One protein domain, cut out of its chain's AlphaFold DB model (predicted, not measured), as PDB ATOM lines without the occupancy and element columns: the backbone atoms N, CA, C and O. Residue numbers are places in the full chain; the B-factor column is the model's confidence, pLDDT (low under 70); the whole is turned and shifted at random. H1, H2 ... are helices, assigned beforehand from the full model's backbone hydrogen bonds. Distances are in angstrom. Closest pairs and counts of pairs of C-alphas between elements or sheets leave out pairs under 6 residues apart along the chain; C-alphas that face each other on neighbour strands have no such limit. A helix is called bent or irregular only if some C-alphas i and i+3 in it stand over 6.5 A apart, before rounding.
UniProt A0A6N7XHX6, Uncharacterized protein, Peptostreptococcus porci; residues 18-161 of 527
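What this domain is: This is residues 18 to 161 of the 527 residues of an uncharacterized protein of Peptostreptococcus porci (UniProt A0A6N7XHX6). This is an elongated domain of two helix groups: in the larger, H2 crosses H3 and H5 while H4 is side by side with H5; in the smaller, H1 crosses H6. H6 meets one end of H3, and residues 155 to 161 of H7 stick out at the far end. The printed part has 144 residues with seven named helices, H1 to H7 in order, and no named strand: all helix. It is only just compact, close to loose, with a radius of gyration of the C-alphas of 17.5 A and spans of 56 by 31 by 23 A.

How they stand to each other: Start with H1, residues 18 to 31, which touches H6, residues 133 to 144, at a steep tilt of 60 degrees; their closest C-alphas, of Val 24 and Tyr 140, are 6.2 A apart. Next, residues 46 to 54 alone of H2, residues 42 to 59, touch the hub H3, residues 70 to 86, closest at the C-alphas of Leu 49 and Ala 74, 5.3 A. H4, residues 91 to 98, and H5, residues 105 to 127, form a helical hairpin at a shallow tilt of 6 degrees, opposite ways, with residues 111 to 119 alone of H5 touching H4; the closest C-alphas, of Ser 95 and Tyr 111, are 5.4 A apart. Residues 81 to 86 alone of H3 touch residues 134 to 138 alone of H6, closest at the C-alphas of Val 85 and Glu 138, 5.7 A. H7, residues 148 to 161, touches no helix. Every O i to N i+4 pair is within hydrogen-bond range in H2, H3, H6 and H7, against 8 of 10 in H1, 2 of 4 in H4 and 18 of 19 in H5.

Where its parts are: Find C-alpha 18 at (-35.642, 8.003, -76.670), where H1 begins; it is irregular, with C-alphas 26 and 29 7.6 A apart, and H4 only just so, with C-alphas 92 and 95 6.6 A apart. H2 is 26.0 A long, H3 24.5 A and H5 33.0 A. H7 ends at C-alpha 161, (-49.875, 0.761, -80.461).

The domain as a whole: The C-alphas farthest apart, of Phe 59 and Val 160, are 56.5 A apart. The printed part has no cut, and no link is long. Look for pLDDT under 70 in 33 residues, among them 98 to 108 and 156 to 161.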
ATOM      1  N   TYR A  18     -35.163   8.664 -77.882       57.25
ATOM      2  CA  TYR A  18     -35.642   8.003 -76.670       57.25
ATOM      3  C   TYR A  18     -36.097   6.564 -76.950       57.25
ATOM      4  O   TYR A  18     -35.682   5.653 -76.233       57.25
ATOM      5  N   SER A  19     -36.833   6.341 -78.043       67.44
ATOM      6  CA  SER A  19     -37.268   5.001 -78.465       67.44
ATOM      7  C   SER A  19     -36.090   4.094 -78.844       67.44
ATOM      8  O   SER A  19     -36.058   2.926 -78.465       67.44
ATOM      9  N   ILE A  20     -35.050   4.642 -79.490       75.19
ATOM     10  CA  ILE A  20     -33.825   3.888 -79.818       75.19
ATOM     11  C   ILE A  20     -33.134   3.402 -78.545       75.19
ATOM     12  O   ILE A  20     -32.697   2.255 -78.458       75.19
ATOM     13  N   ILE A  21     -33.017   4.273 -77.542       73.38
ATOM     14  CA  ILE A  21     -32.347   3.935 -76.283       73.38
ATOM     15  C   ILE A  21     -33.096   2.819 -75.551       73.38
ATOM     16  O   ILE A  21     -32.455   1.943 -74.966       73.38
ATOM     17  N   GLU A  22     -34.426   2.852 -75.556       75.25
ATOM     18  CA  GLU A  22     -35.266   1.820 -74.943       75.25
ATOM     19  C   GLU A  22     -35.117   0.470 -75.649       75.25
ATOM     20  O   GLU A  22     -34.904  -0.544 -74.982       75.25
ATOM     21  N   ASP A  23     -35.092   0.466 -76.981       77.62
ATOM     22  CA  ASP A  23     -34.854  -0.744 -77.767       77.62
ATOM     23  C   ASP A  23     -33.468  -1.334 -77.490       77.62
ATOM     24  O   ASP A  23     -33.324  -2.522 -77.190       77.62
ATOM     25  N   VAL A  24     -32.420  -0.507 -77.521       78.69
ATOM     26  CA  VAL A  24     -31.055  -0.977 -77.248       78.69
ATOM     27  C   VAL A  24     -30.935  -1.500 -75.814       78.69
ATOM     28  O   VAL A  24     -30.252  -2.498 -75.593       78.69
ATOM     29  N   LYS A  25     -31.619  -0.881 -74.842       77.38
ATOM     30  CA  LYS A  25     -31.718  -1.383 -73.460       77.38
ATOM     31  C   LYS A  25     -32.363  -2.759 -73.394       77.38
ATOM     32  O   LYS A  25     -31.804  -3.656 -72.765       77.38
ATOM     33  N   LEU A  26     -33.512  -2.924 -74.043       77.50
ATOM     34  CA  LEU A  26     -34.278  -4.167 -74.041       77.50
ATOM     35  C   LEU A  26     -33.478  -5.323 -74.657       77.50
ATOM     36  O   LEU A  26     -33.440  -6.423 -74.106       77.50
ATOM     37  N   PHE A  27     -32.791  -5.058 -75.768       78.44
ATOM     38  CA  PHE A  27     -32.026  -6.059 -76.512       78.44
ATOM     39  C   PHE A  27     -30.545  -6.123 -76.126       78.44
ATOM     40  O   PHE A  27     -29.790  -6.917 -76.691       78.44
ATOM     41  N   TRP A  28     -30.120  -5.363 -75.118       81.56
ATOM     42  CA  TRP A  28     -28.741  -5.361 -74.642       81.56
ATOM     43  C   TRP A  28     -28.172  -6.746 -74.322       81.56
ATOM     44  O   TRP A  28     -27.026  -7.020 -74.698       81.56
ATOM     45  N   PRO A  29     -28.936  -7.660 -73.685       76.25
ATOM     46  CA  PRO A  29     -28.437  -9.000 -73.411       76.25
ATOM     47  C   PRO A  29     -27.987  -9.756 -74.665       76.25
ATOM     48  O   PRO A  29     -27.087 -10.586 -74.578       76.25
ATOM     49  N   ILE A  30     -28.573  -9.426 -75.819       70.56
ATOM     50  CA  ILE A  30     -28.244  -9.992 -77.130       70.56
ATOM     51  C   ILE A  30     -26.997  -9.319 -77.729       70.56
ATOM     52  O   ILE A  30     -26.243  -9.955 -78.461       70.56
ATOM     53  N   LEU A  31     -26.744  -8.048 -77.405       68.38
ATOM     54  CA  LEU A  31     -25.687  -7.240 -78.016       68.38
ATOM     55  C   LEU A  31     -24.294  -7.434 -77.396       68.38
ATOM     56  O   LEU A  31     -23.310  -7.411 -78.142       68.38
ATOM     57  N   GLU A  32     -24.201  -7.577 -76.066       63.72
ATOM     58  CA  GLU A  32     -22.943  -7.424 -75.296       63.72
ATOM     59  C   GLU A  32     -22.869  -8.335 -74.036       63.72
ATOM     60  O   GLU A  32     -22.313  -7.963 -73.003       63.72
ATOM     61  N   ASN A  33     -23.387  -9.570 -74.096       59.97
ATOM     62  CA  ASN A  33     -23.264 -10.592 -73.031       59.97
ATOM     63  C   ASN A  33     -24.003 -10.299 -71.702       59.97
ATOM     64  O   ASN A  33     -23.531 -10.670 -70.626       59.97
ATOM     65  N   GLY A  34     -25.192  -9.693 -71.755       59.59
ATOM     66  CA  GLY A  34     -26.175  -9.813 -70.662       59.59
ATOM     67  C   GLY A  34     -26.248  -8.687 -69.628       59.59
ATOM     68  O   GLY A  34     -27.286  -8.566 -68.984       59.59
ATOM     69  N   ILE A  35     -25.217  -7.850 -69.457       69.75
ATOM     70  CA  ILE A  35     -25.223  -6.789 -68.426       69.75
ATOM     71  C   ILE A  35     -25.327  -5.420 -69.081       69.75
ATOM     72  O   ILE A  35     -24.387  -4.993 -69.750       69.75
ATOM     73  N   PHE A  36     -26.452  -4.737 -68.852       73.06
ATOM     74  CA  PHE A  36     -26.654  -3.367 -69.313       73.06
ATOM     75  C   PHE A  36     -25.645  -2.417 -68.649       73.06
ATOM     76  O   PHE A  36     -25.536  -2.412 -67.419       73.06
ATOM     77  N   PRO A  37     -24.883  -1.635 -69.426       71.06
ATOM     78  CA  PRO A  37     -23.836  -0.785 -68.906       71.06
ATOM     79  C   PRO A  37     -24.405   0.489 -68.297       71.06
ATOM     80  O   PRO A  37     -25.527   0.913 -68.581       71.06
ATOM     81  N   LYS A  38     -23.573   1.168 -67.511       73.94
ATOM     82  CA  LYS A  38     -23.882   2.528 -67.091       73.94
ATOM     83  C   LYS A  38     -23.732   3.477 -68.282       73.94
ATOM     84  O   LYS A  38     -22.701   3.471 -68.960       73.94
ATOM     85  N   VAL A  39     -24.765   4.283 -68.517       81.44
ATOM     86  CA  VAL A  39     -24.787   5.270 -69.600       81.44
ATOM     87  C   VAL A  39     -24.337   6.628 -69.070       81.44
ATOM     88  O   VAL A  39     -24.897   7.120 -68.091       81.44
ATOM     89  N   LEU A  40     -23.336   7.224 -69.713       85.38
ATOM     90  CA  LEU A  40     -22.820   8.550 -69.384       85.38
ATOM     91  C   LEU A  40     -23.802   9.638 -69.820       85.38
ATOM     92  O   LEU A  40     -24.382   9.575 -70.909       85.38
ATOM     93  N   SER A  41     -23.946  10.672 -68.994       83.62
ATOM     94  CA  SER A  41     -24.624  11.901 -69.400       83.62
ATOM     95  C   SER A  41     -23.818  12.666 -70.464       83.62
ATOM     96  O   SER A  41     -22.617  12.441 -70.659       83.62
ATOM     97  N   ARG A  42     -24.482  13.593 -71.173       85.19
ATOM     98  CA  ARG A  42     -23.818  14.489 -72.138       85.19
ATOM     99  C   ARG A  42     -22.725  15.305 -71.450       85.19
ATOM    100  O   ARG A  42     -21.591  15.276 -71.906       85.19
ATOM    101  N   ASP A  43     -23.050  15.962 -70.338       84.19
ATOM    102  CA  ASP A  43     -22.117  16.824 -69.593       84.19
ATOM    103  C   ASP A  43     -20.850  16.060 -69.185       84.19
ATOM    104  O   ASP A  43     -19.734  16.555 -69.335       84.19
ATOM    105  N   LEU A  44     -21.010  14.808 -68.760       84.56
ATOM    106  CA  LEU A  44     -19.893  13.945 -68.409       84.56
ATOM    107  C   LEU A  44     -19.056  13.509 -69.620       84.56
ATOM    108  O   LEU A  44     -17.832  13.420 -69.539       84.56
ATOM    109  N   SER A  45     -19.710  13.258 -70.752       88.75
ATOM    110  CA  SER A  45     -19.037  12.938 -72.015       88.75
ATOM    111  C   SER A  45     -18.193  14.118 -72.505       88.75
ATOM    112  O   SER A  45     -17.034  13.930 -72.874       88.75
ATOM    113  N   ILE A  46     -18.739  15.336 -72.427       88.62
ATOM    114  CA  ILE A  46     -18.016  16.579 -72.728       88.62
ATOM    115  C   ILE A  46     -16.844  16.779 -71.764       88.62
ATOM    116  O   ILE A  46     -15.745  17.096 -72.204       88.62
ATOM    117  N   SER A  47     -17.042  16.537 -70.466       87.56
ATOM    118  CA  SER A  47     -15.979  16.616 -69.458       87.56
ATOM    119  C   SER A  47     -14.812  15.668 -69.758       87.56
ATOM    120  O   SER A  47     -13.648  16.079 -69.708       87.56
ATOM    121  N   LEU A  48     -15.103  14.426 -70.169       88.56
ATOM    122  CA  LEU A  48     -14.074  13.463 -70.575       88.56
ATOM    123  C   LEU A  48     -13.283  13.953 -71.791       88.56
ATOM    124  O   LEU A  48     -12.057  13.877 -71.801       88.56
ATOM    125  N   LEU A  49     -13.977  14.475 -72.804       90.50
ATOM    126  CA  LEU A  49     -13.345  15.044 -73.994       90.50
ATOM    127  C   LEU A  49     -12.467  16.248 -73.635       90.50
ATOM    128  O   LEU A  49     -11.321  16.307 -74.074       90.50
ATOM    129  N   CYS A  50     -12.961  17.162 -72.793       88.31
ATOM    130  CA  CYS A  50     -12.193  18.302 -72.290       88.31
ATOM    131  C   CYS A  50     -10.888  17.862 -71.635       88.31
ATOM    132  O   CYS A  50      -9.842  18.437 -71.927       88.31
ATOM    133  N   LYS A  51     -10.945  16.840 -70.775       87.31
ATOM    134  CA  LYS A  51      -9.763  16.289 -70.112       87.31
ATOM    135  C   LYS A  51      -8.758  15.727 -71.117       87.31
ATOM    136  O   LYS A  51      -7.590  16.094 -71.064       87.31
ATOM    137  N   ILE A  52      -9.212  14.875 -72.041       89.25
ATOM    138  CA  ILE A  52      -8.351  14.289 -73.082       89.25
ATOM    139  C   ILE A  52      -7.667  15.406 -73.882       89.25
ATOM    140  O   ILE A  52      -6.459  15.373 -74.096       89.25
ATOM    141  N   ILE A  53      -8.428  16.425 -74.290       88.94
ATOM    142  CA  ILE A  53      -7.909  17.575 -75.038       88.94
ATOM    143  C   ILE A  53      -6.860  18.336 -74.220       88.94
ATOM    144  O   ILE A  53      -5.821  18.696 -74.771       88.94
ATOM    145  N   ASP A  54      -7.105  18.572 -72.931       86.12
ATOM    146  CA  ASP A  54      -6.194  19.312 -72.053       86.12
ATOM    147  C   ASP A  54      -4.859  18.582 -71.847       86.12
ATOM    148  O   ASP A  54      -3.778  19.156 -72.027       86.12
ATOM    149  N   GLU A  55      -4.926  17.280 -71.563       86.00
ATOM    150  CA  GLU A  55      -3.751  16.419 -71.428       86.00
ATOM    151  C   GLU A  55      -2.952  16.400 -72.742       86.00
ATOM    152  O   GLU A  55      -1.751  16.688 -72.760       86.00
ATOM    153  N   ARG A  56      -3.616  16.168 -73.881       85.56
ATOM    154  CA  ARG A  56      -2.962  16.136 -75.200       85.56
ATOM    155  C   ARG A  56      -2.395  17.489 -75.627       85.56
ATOM    156  O   ARG A  56      -1.337  17.537 -76.256       85.56
ATOM    157  N   ARG A  57      -3.037  18.606 -75.276       84.56
ATOM    158  CA  ARG A  57      -2.507  19.964 -75.499       84.56
ATOM    159  C   ARG A  57      -1.207  20.187 -74.740       84.56
ATOM    160  O   ARG A  57      -0.232  20.677 -75.318       84.56
ATOM    161  N   THR A  58      -1.202  19.788 -73.473       78.31
ATOM    162  CA  THR A  58      -0.076  19.966 -72.556       78.31
ATOM    163  C   THR A  58       1.129  19.122 -72.972       78.31
ATOM    164  O   THR A  58       2.247  19.638 -73.019       78.31
ATOM    165  N   PHE A  59       0.913  17.852 -73.329       69.12
ATOM    166  CA  PHE A  59       1.999  16.906 -73.611       69.12
ATOM    167  C   PHE A  59       2.378  16.816 -75.095       69.12
ATOM    168  O   PHE A  59       3.556  16.910 -75.437       69.12
ATOM    169  N   ASP A  60       1.390  16.693 -75.981       71.69
ATOM    170  CA  ASP A  60       1.604  16.327 -77.390       71.69
ATOM    171  C   ASP A  60       1.420  17.508 -78.351       71.69
ATOM    172  O   ASP A  60       1.786  17.446 -79.523       71.69
ATOM    173  N   GLY A  61       0.897  18.630 -77.856       67.81
ATOM    174  CA  GLY A  61       0.712  19.842 -78.639       67.81
ATOM    175  C   GLY A  61      -0.454  19.825 -79.616       67.81
ATOM    176  O   GLY A  61      -0.420  20.567 -80.599       67.81
ATOM    177  N   TYR A  62      -1.474  19.023 -79.325       77.19
ATOM    178  CA  TYR A  62      -2.719  18.996 -80.090       77.19
ATOM    179  C   TYR A  62      -3.363  20.381 -80.088       77.19
ATOM    180  O   TYR A  62      -3.308  21.088 -79.084       77.19
ATOM    181  N   PHE A  63      -3.962  20.795 -81.202       69.56
ATOM    182  CA  PHE A  63      -4.673  22.071 -81.334       69.56
ATOM    183  C   PHE A  63      -3.867  23.314 -80.888       69.56
ATOM    184  O   PHE A  63      -4.466  24.339 -80.554       69.56
ATOM    185  N   LYS A  64      -2.521  23.256 -80.873       58.50
ATOM    186  CA  LYS A  64      -1.626  24.339 -80.396       58.50
ATOM    187  C   LYS A  64      -1.783  25.661 -81.148       58.50
ATOM    188  O   LYS A  64      -1.375  26.699 -80.642       58.50
ATOM    189  N   MET A  65      -2.330  25.625 -82.363       55.34
ATOM    190  CA  MET A  65      -2.559  26.808 -83.199       55.34
ATOM    191  C   MET A  65      -3.981  27.379 -83.081       55.34
ATOM    192  O   MET A  65      -4.280  28.370 -83.741       55.34
ATOM    193  N   VAL A  66      -4.853  26.768 -82.271       59.97
ATOM    194  CA  VAL A  66      -6.265  27.147 -82.142       59.97
ATOM    195  C   VAL A  66      -6.472  27.866 -80.808       59.97
ATOM    196  O   VAL A  66      -6.382  27.246 -79.751       59.97
ATOM    197  N   ASN A  67      -6.801  29.160 -80.856       59.41
ATOM    198  CA  ASN A  67      -7.079  29.986 -79.667       59.41
ATOM    199  C   ASN A  67      -8.381  29.596 -78.927       59.41
ATOM    200  O   ASN A  67      -8.715  30.206 -77.916       59.41
ATOM    201  N   ALA A  68      -9.128  28.604 -79.423       65.06
ATOM    202  CA  ALA A  68     -10.362  28.128 -78.810       65.06
ATOM    203  C   ALA A  68     -10.096  27.396 -77.485       65.06
ATOM    204  O   ALA A  68      -9.122  26.643 -77.344       65.06
ATOM    205  N   SER A  69     -10.999  27.589 -76.525       72.88
ATOM    206  CA  SER A  69     -10.979  26.886 -75.245       72.88
ATOM    207  C   SER A  69     -11.230  25.382 -75.427       72.88
ATOM    208  O   SER A  69     -11.868  24.953 -76.391       72.88
ATOM    209  N   ASN A  70     -10.741  24.563 -74.488       81.38
ATOM    210  CA  ASN A  70     -10.909  23.103 -74.542       81.38
ATOM    211  C   ASN A  70     -12.391  22.698 -74.605       81.38
ATOM    212  O   ASN A  70     -12.731  21.754 -75.309       81.38
ATOM    213  N   ILE A  71     -13.267  23.432 -73.910       77.75
ATOM    214  CA  ILE A  71     -14.712  23.173 -73.879       77.75
ATOM    215  C   ILE A  71     -15.394  23.408 -75.225       77.75
ATOM    216  O   ILE A  71     -16.277  22.639 -75.601       77.75
ATOM    217  N   ILE A  72     -14.977  24.433 -75.971       70.12
ATOM    218  CA  ILE A  72     -15.523  24.699 -77.307       70.12
ATOM    219  C   ILE A  72     -15.164  23.537 -78.230       70.12
ATOM    220  O   ILE A  72     -16.046  22.968 -78.867       70.12
ATOM    221  N   ILE A  73     -13.896  23.117 -78.208       75.50
ATOM    222  CA  ILE A  73     -13.422  21.983 -79.006       75.50
ATOM    223  C   ILE A  73     -14.146  20.699 -78.590       75.50
ATOM    224  O   ILE A  73     -14.629  19.972 -79.444       75.50
ATOM    225  N   ALA A  74     -14.284  20.421 -77.292       82.44
ATOM    226  CA  ALA A  74     -14.973  19.225 -76.807       82.44
ATOM    227  C   ALA A  74     -16.443  19.164 -77.252       82.44
ATOM    228  O   ALA A  74     -16.908  18.104 -77.675       82.44
ATOM    229  N   ASN A  75     -17.168  20.287 -77.185       75.56
ATOM    230  CA  ASN A  75     -18.534  20.368 -77.702       75.56
ATOM    231  C   ASN A  75     -18.565  20.142 -79.212       75.56
ATOM    232  O   ASN A  75     -19.363  19.336 -79.671       75.56
ATOM    233  N   GLU A  76     -17.681  20.785 -79.974       73.69
ATOM    234  CA  GLU A  76     -17.609  20.597 -81.424       73.69
ATOM    235  C   GLU A  76     -17.342  19.132 -81.790       73.69
ATOM    236  O   GLU A  76     -18.063  18.557 -82.603       73.69
ATOM    237  N   VAL A  77     -16.383  18.486 -81.118       82.38
ATOM    238  CA  VAL A  77     -16.102  17.056 -81.284       82.38
ATOM    239  C   VAL A  77     -17.348  16.219 -80.994       82.38
ATOM    240  O   VAL A  77     -17.697  15.347 -81.787       82.38
ATOM    241  N   PHE A  78     -18.048  16.477 -79.888       84.25
ATOM    242  CA  PHE A  78     -19.252  15.727 -79.528       84.25
ATOM    243  C   PHE A  78     -20.402  15.925 -80.521       84.25
ATOM    244  O   PHE A  78     -21.048  14.950 -80.901       84.25
ATOM    245  N   GLU A  79     -20.634  17.153 -80.988       78.25
ATOM    246  CA  GLU A  79     -21.644  17.445 -82.010       78.25
ATOM    247  C   GLU A  79     -21.309  16.761 -83.340       78.25
ATOM    248  O   GLU A  79     -22.186  16.191 -83.991       78.25
ATOM    249  N   VAL A  80     -20.030  16.726 -83.716       76.62
ATOM    250  CA  VAL A  80     -19.552  15.984 -84.886       76.62
ATOM    251  C   VAL A  80     -19.832  14.486 -84.748       76.62
ATOM    252  O   VAL A  80     -20.369  13.874 -85.676       76.62
ATOM    253  N   MET A  81     -19.535  13.894 -83.585       85.00
ATOM    254  CA  MET A  81     -19.871  12.493 -83.318       85.00
ATOM    255  C   MET A  81     -21.382  12.254 -83.394       85.00
ATOM    256  O   MET A  81     -21.820  11.266 -83.983       85.00
ATOM    257  N   SER A  82     -22.178  13.169 -82.837       81.88
ATOM    258  CA  SER A  82     -23.637  13.100 -82.861       81.88
ATOM    259  C   SER A  82     -24.167  13.085 -84.290       81.88
ATOM    260  O   SER A  82     -24.859  12.141 -84.678       81.88
ATOM    261  N   LYS A  83     -23.787  14.068 -85.115       73.94
ATOM    262  CA  LYS A  83     -24.201  14.149 -86.524       73.94
ATOM    263  C   LYS A  83     -23.840  12.875 -87.296       73.94
ATOM    264  O   LYS A  83     -24.680  12.347 -88.023       73.94
ATOM    265  N   ALA A  84     -22.638  12.331 -87.094       77.44
ATOM    266  CA  ALA A  84     -22.216  11.112 -87.782       77.44
ATOM    267  C   ALA A  84     -23.069   9.902 -87.431       77.44
ATOM    268  O   ALA A  84     -23.495   9.175 -88.326       77.44
ATOM    269  N   VAL A  85     -23.355   9.706 -86.145       79.56
ATOM    270  CA  VAL A  85     -24.174   8.586 -85.682       79.56
ATOM    271  C   VAL A  85     -25.586   8.656 -86.274       79.56
ATOM    272  O   VAL A  85     -26.067   7.655 -86.802       79.56
ATOM    273  N   HIS A  86     -26.220   9.833 -86.288       73.75
ATOM    274  CA  HIS A  86     -27.566  10.014 -86.863       73.75
ATOM    275  C   HIS A  86     -27.623   9.823 -88.382       73.75
ATOM    276  O   HIS A  86     -28.685   9.544 -88.942       73.75
ATOM    277  N   GLN A  87     -26.490   9.974 -89.060       71.75
ATOM    278  CA  GLN A  87     -26.363   9.740 -90.495       71.75
ATOM    279  C   GLN A  87     -25.766   8.370 -90.822       71.75
ATOM    280  O   GLN A  87     -25.513   8.067 -91.989       71.75
ATOM    281  N   ASN A  88     -25.563   7.525 -89.806       75.00
ATOM    282  CA  ASN A  88     -24.971   6.200 -89.932       75.00
ATOM    283  C   ASN A  88     -23.592   6.224 -90.623       75.00
ATOM    284  O   ASN A  88     -23.267   5.385 -91.468       75.00
ATOM    285  N   ILE A  89     -22.784   7.224 -90.275       76.44
ATOM    286  CA  ILE A  89     -21.406   7.390 -90.726       76.44
ATOM    287  C   ILE A  89     -20.482   6.906 -89.603       76.44
ATOM    288  O   ILE A  89     -20.653   7.336 -88.460       76.44
ATOM    289  N   PRO A  90     -19.480   6.052 -89.890       78.25
ATOM    290  CA  PRO A  90     -18.482   5.681 -88.895       78.25
ATOM    291  C   PRO A  90     -17.786   6.929 -88.351       78.25
ATOM    292  O   PRO A  90     -17.216   7.712 -89.115       78.25
ATOM    293  N   VAL A  91     -17.831   7.112 -87.034       74.19
ATOM    294  CA  VAL A  91     -17.382   8.348 -86.384       74.19
ATOM    295  C   VAL A  91     -15.893   8.607 -86.649       74.19
ATOM    296  O   VAL A  91     -15.468   9.733 -86.902       74.19
ATOM    297  N   GLU A  92     -15.086   7.548 -86.694       72.00
ATOM    298  CA  GLU A  92     -13.655   7.620 -86.985       72.00
ATOM    299  C   GLU A  92     -13.358   8.019 -88.442       72.00
ATOM    300  O   GLU A  92     -12.281   8.548 -88.727       72.00
ATOM    301  N   ALA A  93     -14.309   7.804 -89.359       73.31
ATOM    302  CA  ALA A  93     -14.178   8.148 -90.773       73.31
ATOM    303  C   ALA A  93     -14.502   9.618 -91.068       73.31
ATOM    304  O   ALA A  93     -14.168  10.093 -92.154       73.31
ATOM    305  N   ILE A  94     -15.116  10.350 -90.129       71.25
ATOM    306  CA  ILE A  94     -15.490  11.757 -90.331       71.25
ATOM    307  C   ILE A  94     -14.255  12.594 -90.654       71.25
ATOM    308  O   ILE A  94     -14.223  13.282 -91.662       71.25
ATOM    309  N   SER A  95     -13.209  12.489 -89.835       67.62
ATOM    310  CA  SER A  95     -11.953  13.218 -90.048       67.62
ATOM    311  C   SER A  95     -11.334  12.938 -91.421       67.62
ATOM    312  O   SER A  95     -10.970  13.870 -92.129       67.62
ATOM    313  N   ASP A  96     -11.283  11.669 -91.840       71.62
ATOM    314  CA  ASP A  96     -10.762  11.265 -93.149       71.62
ATOM    315  C   ASP A  96     -11.636  11.785 -94.296       71.62
ATOM    316  O   ASP A  96     -11.121  12.055 -95.379       71.62
ATOM    317  N   ARG A  97     -12.951  11.930 -94.079       72.56
ATOM    318  CA  ARG A  97     -13.867  12.569 -95.032       72.56
ATOM    319  C   ARG A  97     -13.627  14.070 -95.101       72.56
ATOM    320  O   ARG A  97     -13.494  14.580 -96.206       72.56
ATOM    321  N   ILE A  98     -13.484  14.746 -93.962       65.56
ATOM    322  CA  ILE A  98     -13.207  16.185 -93.906       65.56
ATOM    323  C   ILE A  98     -11.861  16.515 -94.574       65.56
ATOM    324  O   ILE A  98     -11.777  17.441 -95.376       65.56
ATOM    325  N   LEU A  99     -10.823  15.706 -94.328       66.00
ATOM    326  CA  LEU A  99      -9.490  15.860 -94.927       66.00
ATOM    327  C   LEU A  99      -9.476  15.767 -96.465       66.00
ATOM    328  O   LEU A  99      -8.489  16.172 -97.082       66.00
ATOM    329  N   ARG A 100     -10.527  15.223 -97.098       63.38
ATOM    330  CA  ARG A 100     -10.650  15.181 -98.569       63.38
ATOM    331  C   ARG A 100     -10.986  16.544 -99.163       63.38
ATOM    332  O   ARG A 100     -10.660  16.772-100.327       63.38
ATOM    333  N   PHE A 101     -11.597  17.437 -98.392       58.16
ATOM    334  CA  PHE A 101     -11.821  18.820 -98.801       58.16
ATOM    335  C   PHE A 101     -10.525  19.590 -98.546       58.16
ATOM    336  O   PHE A 101      -9.849  19.352 -97.544       58.16
ATOM    337  N   ARG A 102     -10.083  20.423 -99.502       51.62
ATOM    338  CA  ARG A 102      -8.785  21.118 -99.427       51.62
ATOM    339  C   ARG A 102      -8.796  22.196 -98.353       51.62
ATOM    340  O   ARG A 102      -8.951  23.382 -98.604       51.62
ATOM    341  N   VAL A 103      -8.549  21.708 -97.161       54.75
ATOM    342  CA  VAL A 103      -8.370  22.416 -95.916       54.75
ATOM    343  C   VAL A 103      -6.905  22.874 -95.827       54.75
ATOM    344  O   VAL A 103      -5.997  22.189 -96.320       54.75
ATOM    345  N   SER A 104      -6.632  24.034 -95.230       55.66
ATOM    346  CA  SER A 104      -5.257  24.510 -95.043       55.66
ATOM    347  C   SER A 104      -4.425  23.487 -94.248       55.66
ATOM    348  O   SER A 104      -4.953  22.726 -93.439       55.66
ATOM    349  N   LYS A 105      -3.089  23.465 -94.406       60.88
ATOM    350  CA  LYS A 105      -2.217  22.536 -93.640       60.88
ATOM    351  C   LYS A 105      -2.449  22.590 -92.121       60.88
ATOM    352  O   LYS A 105      -2.194  21.609 -91.433       60.88
ATOM    353  N   ARG A 106      -2.880  23.746 -91.603       61.22
ATOM    354  CA  ARG A 106      -3.161  23.953 -90.177       61.22
ATOM    355  C   ARG A 106      -4.433  23.236 -89.754       61.22
ATOM    356  O   ARG A 106      -4.427  22.491 -88.786       61.22
ATOM    357  N   GLU A 107      -5.498  23.426 -90.506       63.16
ATOM    358  CA  GLU A 107      -6.792  22.812 -90.230       63.16
ATOM    359  C   GLU A 107      -6.776  21.298 -90.513       63.16
ATOM    360  O   GLU A 107      -7.440  20.537 -89.818       63.16
ATOM    361  N   GLN A 108      -5.941  20.818 -91.446       68.06
ATOM    362  CA  GLN A 108      -5.696  19.378 -91.609       68.06
ATOM    363  C   GLN A 108      -5.198  18.751 -90.302       68.06
ATOM    364  O   GLN A 108      -5.673  17.690 -89.905       68.06
ATOM    365  N   GLN A 109      -4.280  19.427 -89.603       75.00
ATOM    366  CA  GLN A 109      -3.812  18.969 -88.297       75.00
ATOM    367  C   GLN A 109      -4.944  18.982 -87.262       75.00
ATOM    368  O   GLN A 109      -5.081  18.010 -86.530       75.00
ATOM    369  N   THR A 110      -5.803  20.006 -87.250       74.31
ATOM    370  CA  THR A 110      -6.984  20.068 -86.368       74.31
ATOM    371  C   THR A 110      -7.903  18.856 -86.545       74.31
ATOM    372  O   THR A 110      -8.332  18.262 -85.556       74.31
ATOM    373  N   TYR A 111      -8.185  18.434 -87.781       76.50
ATOM    374  CA  TYR A 111      -9.042  17.267 -88.024       76.50
ATOM    375  C   TYR A 111      -8.367  15.941 -87.658       76.50
ATOM    376  O   TYR A 111      -9.038  15.023 -87.178       76.50
ATOM    377  N   VAL A 112      -7.048  15.838 -87.836       78.75
ATOM    378  CA  VAL A 112      -6.262  14.696 -87.342       78.75
ATOM    379  C   VAL A 112      -6.292  14.645 -85.813       78.75
ATOM    380  O   VAL A 112      -6.534  13.583 -85.242       78.75
ATOM    381  N   ASP A 113      -6.110  15.784 -85.147       83.19
ATOM    382  CA  ASP A 113      -6.178  15.889 -83.690       83.19
ATOM    383  C   ASP A 113      -7.579  15.492 -83.191       83.19
ATOM    384  O   ASP A 113      -7.696  14.682 -82.271       83.19
ATOM    385  N   MET A 114      -8.646  15.956 -83.857       83.00
ATOM    386  CA  MET A 114     -10.029  15.555 -83.569       83.00
ATOM    387  C   MET A 114     -10.237  14.043 -83.714       83.00
ATOM    388  O   MET A 114     -10.809  13.421 -82.819       83.00
ATOM    389  N   LYS A 115      -9.750  13.429 -84.801       84.62
ATOM    390  CA  LYS A 115      -9.810  11.969 -84.994       84.62
ATOM    391  C   LYS A 115      -9.205  11.233 -83.809       84.62
ATOM    392  O   LYS A 115      -9.805  10.301 -83.281       84.62
ATOM    393  N   ASN A 116      -8.009  11.651 -83.412       87.00
ATOM    394  CA  ASN A 116      -7.255  10.998 -82.356       87.00
ATOM    395  C   ASN A 116      -7.969  11.139 -81.006       87.00
ATOM    396  O   ASN A 116      -8.083  10.146 -80.290       87.00
ATOM    397  N   VAL A 117      -8.533  12.317 -80.705       89.50
ATOM    398  CA  VAL A 117      -9.365  12.540 -79.509       89.50
ATOM    399  C   VAL A 117     -10.597  11.631 -79.508       89.50
ATOM    400  O   VAL A 117     -10.871  10.991 -78.497       89.50
ATOM    401  N   ILE A 118     -11.317  11.519 -80.630       89.31
ATOM    402  CA  ILE A 118     -12.491  10.636 -80.758       89.31
ATOM    403  C   ILE A 118     -12.100   9.171 -80.535       89.31
ATOM    404  O   ILE A 118     -12.754   8.460 -79.770       89.31
ATOM    405  N   VAL A 119     -11.032   8.706 -81.188       88.62
ATOM    406  CA  VAL A 119     -10.548   7.322 -81.071       88.62
ATOM    407  C   VAL A 119     -10.148   7.011 -79.631       88.62
ATOM    408  O   VAL A 119     -10.502   5.956 -79.101       88.62
ATOM    409  N   GLU A 120      -9.440   7.928 -78.978       90.12
ATOM    410  CA  GLU A 120      -9.055   7.797 -77.578       90.12
ATOM    411  C   GLU A 120     -10.271   7.779 -76.651       90.12
ATOM    412  O   GLU A 120     -10.399   6.869 -75.830       90.12
ATOM    413  N   TYR A 121     -11.208   8.710 -76.838       91.50
ATOM    414  CA  TYR A 121     -12.473   8.753 -76.109       91.50
ATOM    415  C   TYR A 121     -13.226   7.418 -76.219       91.50
ATOM    416  O   TYR A 121     -13.538   6.789 -75.205       91.50
ATOM    417  N   ARG A 122     -13.434   6.909 -77.440       88.38
ATOM    418  CA  ARG A 122     -14.091   5.612 -77.680       88.38
ATOM    419  C   ARG A 122     -13.318   4.441 -77.068       88.38
ATOM    420  O   ARG A 122     -13.934   3.504 -76.561       88.38
ATOM    421  N   SER A 123     -11.988   4.478 -77.100       88.06
ATOM    422  CA  SER A 123     -11.131   3.468 -76.470       88.06
ATOM    423  C   SER A 123     -11.309   3.444 -74.949       88.06
ATOM    424  O   SER A 123     -11.482   2.368 -74.369       88.06
ATOM    425  N   ILE A 124     -11.354   4.615 -74.303       87.88
ATOM    426  CA  ILE A 124     -11.601   4.750 -72.861       87.88
ATOM    427  C   ILE A 124     -12.980   4.197 -72.498       87.88
ATOM    428  O   ILE A 124     -13.079   3.409 -71.552       87.88
ATOM    429  N   LEU A 125     -14.022   4.542 -73.261       87.75
ATOM    430  CA  LEU A 125     -15.368   4.006 -73.046       87.75
ATOM    431  C   LEU A 125     -15.378   2.473 -73.111       87.75
ATOM    432  O   LEU A 125     -15.772   1.807 -72.153       87.75
ATOM    433  N   LYS A 126     -14.846   1.902 -74.199       84.56
ATOM    434  CA  LYS A 126     -14.801   0.447 -74.417       84.56
ATOM    435  C   LYS A 126     -14.001  -0.277 -73.333       84.56
ATOM    436  O   LYS A 126     -14.473  -1.275 -72.790       84.56
ATOM    437  N   LYS A 127     -12.811   0.226 -72.978       85.19
ATOM    438  CA  LYS A 127     -11.939  -0.376 -71.953       85.19
ATOM    439  C   LYS A 127     -12.633  -0.475 -70.593       85.19
ATOM    440  O   LYS A 127     -12.437  -1.459 -69.885       85.19
ATOM    441  N   ASN A 128     -13.446   0.522 -70.254       81.88
ATOM    442  CA  ASN A 128     -14.141   0.603 -68.972       81.88
ATOM    443  C   ASN A 128     -15.593   0.097 -69.029       81.88
ATOM    444  O   ASN A 128     -16.306   0.202 -68.035       81.88
ATOM    445  N   LYS A 129     -16.037  -0.473 -70.162       80.12
ATOM    446  CA  LYS A 129     -17.429  -0.910 -70.394       80.12
ATOM    447  C   LYS A 129     -18.458   0.205 -70.141       80.12
ATOM    448  O   LYS A 129     -19.542  -0.042 -69.614       80.12
ATOM    449  N   LEU A 130     -18.097   1.428 -70.514       84.62
ATOM    450  CA  LEU A 130     -18.944   2.612 -70.440       84.62
ATOM    451  C   LEU A 130     -19.533   2.923 -71.803       84.62
ATOM    452  O   LEU A 130     -18.922   2.646 -72.835       84.62
ATOM    453  N   PHE A 131     -20.720   3.515 -71.797       85.94
ATOM    454  CA  PHE A 131     -21.440   3.839 -73.018       85.94
ATOM    455  C   PHE A 131     -22.033   5.231 -72.878       85.94
ATOM    456  O   PHE A 131     -22.530   5.591 -71.820       85.94
ATOM    457  N   ASP A 132     -21.969   6.031 -73.928       87.56
ATOM    458  CA  ASP A 132     -22.724   7.274 -74.028       87.56
ATOM    459  C   ASP A 132     -23.944   7.052 -74.929       87.56
ATOM    460  O   ASP A 132     -24.108   6.004 -75.562       87.56
ATOM    461  N   ARG A 133     -24.820   8.054 -75.002       84.00
ATOM    462  CA  ARG A 133     -25.995   7.999 -75.879       84.00
ATOM    463  C   ARG A 133     -25.613   7.733 -77.340       84.00
ATOM    464  O   ARG A 133     -26.298   6.972 -78.015       84.00
ATOM    465  N   LEU A 134     -24.510   8.316 -77.809       86.50
ATOM    466  CA  LEU A 134     -24.067   8.202 -79.198       86.50
ATOM    467  C   LEU A 134     -23.637   6.773 -79.548       86.50
ATOM    468  O   LEU A 134     -24.007   6.262 -80.597       86.50
ATOM    469  N   LEU A 135     -22.898   6.095 -78.669       86.25
ATOM    470  CA  LEU A 135     -22.475   4.706 -78.865       86.25
ATOM    471  C   LEU A 135     -23.668   3.746 -78.852       86.25
ATOM    472  O   LEU A 135     -23.681   2.765 -79.590       86.25
ATOM    473  N   MET A 136     -24.686   4.034 -78.038       84.12
ATOM    474  CA  MET A 136     -25.922   3.247 -78.007       84.12
ATOM    475  C   MET A 136     -26.682   3.335 -79.335       84.12
ATOM    476  O   MET A 136     -27.086   2.308 -79.878       84.12
ATOM    477  N   ILE A 137     -26.835   4.544 -79.884       82.62
ATOM    478  CA  ILE A 137     -27.471   4.752 -81.194       82.62
ATOM    479  C   ILE A 137     -26.622   4.122 -82.314       82.62
ATOM    480  O   ILE A 137     -27.149   3.510 -83.240       82.62
ATOM    481  N   GLU A 138     -25.297   4.187 -82.216       81.00
ATOM    482  CA  GLU A 138     -24.407   3.515 -83.164       81.00
ATOM    483  C   GLU A 138     -24.628   1.988 -83.170       81.00
ATOM    484  O   GLU A 138     -24.781   1.380 -84.231       81.00
ATOM    485  N   LEU A 139     -24.734   1.366 -81.989       80.94
ATOM    486  CA  LEU A 139     -25.042  -0.063 -81.851       80.94
ATOM    487  C   LEU A 139     -26.422  -0.422 -82.412       80.94
ATOM    488  O   LEU A 139     -26.574  -1.490 -83.011       80.94
ATOM    489  N   TYR A 140     -27.410   0.462 -82.251       81.12
ATOM    490  CA  TYR A 140     -28.727   0.295 -82.857       81.12
ATOM    491  C   TYR A 140     -28.623   0.140 -84.375       81.12
ATOM    492  O   TYR A 140     -29.101  -0.854 -84.928       81.12
ATOM    493  N   PHE A 141     -27.947   1.076 -85.046       79.94
ATOM    494  CA  PHE A 141     -27.816   1.046 -86.501       79.94
ATOM    495  C   PHE A 141     -26.930  -0.101 -87.001       79.94
ATOM    496  O   PHE A 141     -27.229  -0.688 -88.041       79.94
ATOM    497  N   GLN A 142     -25.875  -0.459 -86.264       78.88
ATOM    498  CA  GLN A 142     -24.950  -1.524 -86.665       78.88
ATOM    499  C   GLN A 142     -25.518  -2.933 -86.472       78.88
ATOM    500  O   GLN A 142     -25.265  -3.808 -87.300       78.88
ATOM    501  N   LYS A 143     -26.223  -3.178 -85.360       77.88
ATOM    502  CA  LYS A 143     -26.598  -4.534 -84.932       77.88
ATOM    503  C   LYS A 143     -28.105  -4.766 -84.952       77.88
ATOM    504  O   LYS A 143     -28.528  -5.763 -85.518       77.88
ATOM    505  N   LEU A 144     -28.920  -3.876 -84.379       75.31
ATOM    506  CA  LEU A 144     -30.362  -4.131 -84.217       75.31
ATOM    507  C   LEU A 144     -31.165  -3.863 -85.490       75.31
ATOM    508  O   LEU A 144     -31.985  -4.690 -85.880       75.31
ATOM    509  N   PHE A 145     -30.896  -2.754 -86.184       74.31
ATOM    510  CA  PHE A 145     -31.670  -2.340 -87.359       74.31
ATOM    511  C   PHE A 145     -31.674  -3.384 -88.494       74.31
ATOM    512  O   PHE A 145     -32.601  -3.411 -89.298       74.31
ATOM    513  N   GLY A 146     -30.651  -4.243 -88.567       71.81
ATOM    514  CA  GLY A 146     -30.522  -5.302 -89.574       71.81
ATOM    515  C   GLY A 146     -31.009  -6.693 -89.146       71.81
ATOM    516  O   GLY A 146     -30.968  -7.608 -89.968       71.81
ATOM    517  N   MET A 147     -31.441  -6.890 -87.896       78.19
ATOM    518  CA  MET A 147     -31.892  -8.198 -87.403       78.19
ATOM    519  C   MET A 147     -33.358  -8.436 -87.765       78.19
ATOM    520  O   MET A 147     -34.246  -7.727 -87.290       78.19
ATOM    521  N   ASN A 148     -33.619  -9.452 -88.590       77.81
ATOM    522  CA  ASN A 148     -34.967  -9.764 -89.076       77.81
ATOM    523  C   ASN A 148     -35.953 -10.014 -87.928       77.81
ATOM    524  O   ASN A 148     -37.068  -9.501 -87.972       77.81
ATOM    525  N   GLU A 149     -35.528 -10.736 -86.887       73.12
ATOM    526  CA  GLU A 149     -36.357 -11.033 -85.716       73.12
ATOM    527  C   GLU A 149     -36.754  -9.758 -84.954       73.12
ATOM    528  O   GLU A 149     -37.892  -9.622 -84.508       73.12
ATOM    529  N   TYR A 150     -35.835  -8.796 -84.843       74.50
ATOM    530  CA  TYR A 150     -36.094  -7.502 -84.211       74.50
ATOM    531  C   TYR A 150     -37.020  -6.626 -85.072       74.50
ATOM    532  O   TYR A 150     -37.975  -6.049 -84.555       74.50
ATOM    533  N   ILE A 151     -36.794  -6.565 -86.391       73.38
ATOM    534  CA  ILE A 151     -37.659  -5.819 -87.323       73.38
ATOM    535  C   ILE A 151     -39.096  -6.353 -87.265       73.38
ATOM    536  O   ILE A 151     -40.051  -5.575 -87.288       73.38
ATOM    537  N   GLU A 152     -39.263  -7.673 -87.211       75.44
ATOM    538  CA  GLU A 152     -40.572  -8.317 -87.111       75.44
ATOM    539  C   GLU A 152     -41.246  -8.038 -85.760       75.44
ATOM    540  O   GLU A 152     -42.425  -7.685 -85.724       75.44
ATOM    541  N   TYR A 153     -40.493  -8.094 -84.659       74.12
ATOM    542  CA  TYR A 153     -40.976  -7.706 -83.332       74.12
ATOM    543  C   TYR A 153     -41.450  -6.246 -83.283       74.12
ATOM    544  O   TYR A 153     -42.557  -5.979 -82.814       74.12
ATOM    545  N   ARG A 154     -40.664  -5.309 -83.828       70.06
ATOM    546  CA  ARG A 154     -41.013  -3.882 -83.860       70.06
ATOM    547  C   ARG A 154     -42.276  -3.616 -84.676       70.06
ATOM    548  O   ARG A 154     -43.156  -2.896 -84.222       70.06
ATOM    549  N   LYS A 155     -42.419  -4.265 -85.836       70.88
ATOM    550  CA  LYS A 155     -43.655  -4.188 -86.635       70.88
ATOM    551  C   LYS A 155     -44.877  -4.633 -85.835       70.88
ATOM    552  O   LYS A 155     -45.934  -4.030 -85.962       70.88
ATOM    553  N   ASN A 156     -44.741  -5.674 -85.015       66.50
ATOM    554  CA  ASN A 156     -45.833  -6.151 -84.170       66.50
ATOM    555  C   ASN A 156     -46.158  -5.177 -83.023       66.50
ATOM    556  O   ASN A 156     -47.329  -5.036 -82.686       66.50
ATOM    557  N   LEU A 157     -45.164  -4.483 -82.461       63.69
ATOM    558  CA  LEU A 157     -45.364  -3.413 -81.474       63.69
ATOM    559  C   LEU A 157     -46.106  -2.209 -82.062       63.69
ATOM    560  O   LEU A 157     -47.104  -1.790 -81.486       63.69
ATOM    561  N   ASP A 158     -45.692  -1.726 -83.236       58.44
ATOM    562  CA  ASP A 158     -46.355  -0.604 -83.918       58.44
ATOM    563  C   ASP A 158     -47.823  -0.941 -84.249       58.44
ATOM    564  O   ASP A 158     -48.715  -0.095 -84.166       58.44
ATOM    565  N   ILE A 159     -48.104  -2.208 -84.584       52.62
ATOM    566  CA  ILE A 159     -49.472  -2.703 -84.774       52.62
ATOM    567  C   ILE A 159     -50.243  -2.673 -83.447       52.62
ATOM    568  O   ILE A 159     -51.397  -2.249 -83.433       52.62
ATOM    569  N   VAL A 160     -49.638  -3.076 -82.330       43.56
ATOM    570  CA  VAL A 160     -50.289  -3.040 -81.009       43.56
ATOM    571  C   VAL A 160     -50.569  -1.602 -80.562       43.56
ATOM    572  O   VAL A 160     -51.690  -1.336 -80.133       43.56
ATOM    573  N   ASP A 161     -49.644  -0.662 -80.756       34.50
ATOM    574  CA  ASP A 161     -49.875   0.761 -80.461       34.50
ATOM    575  C   ASP A 161     -50.962   1.368 -81.359       34.50
ATOM    576  O   ASP A 161     -51.795   2.143 -80.886       34.50
TER     577      ASP A 161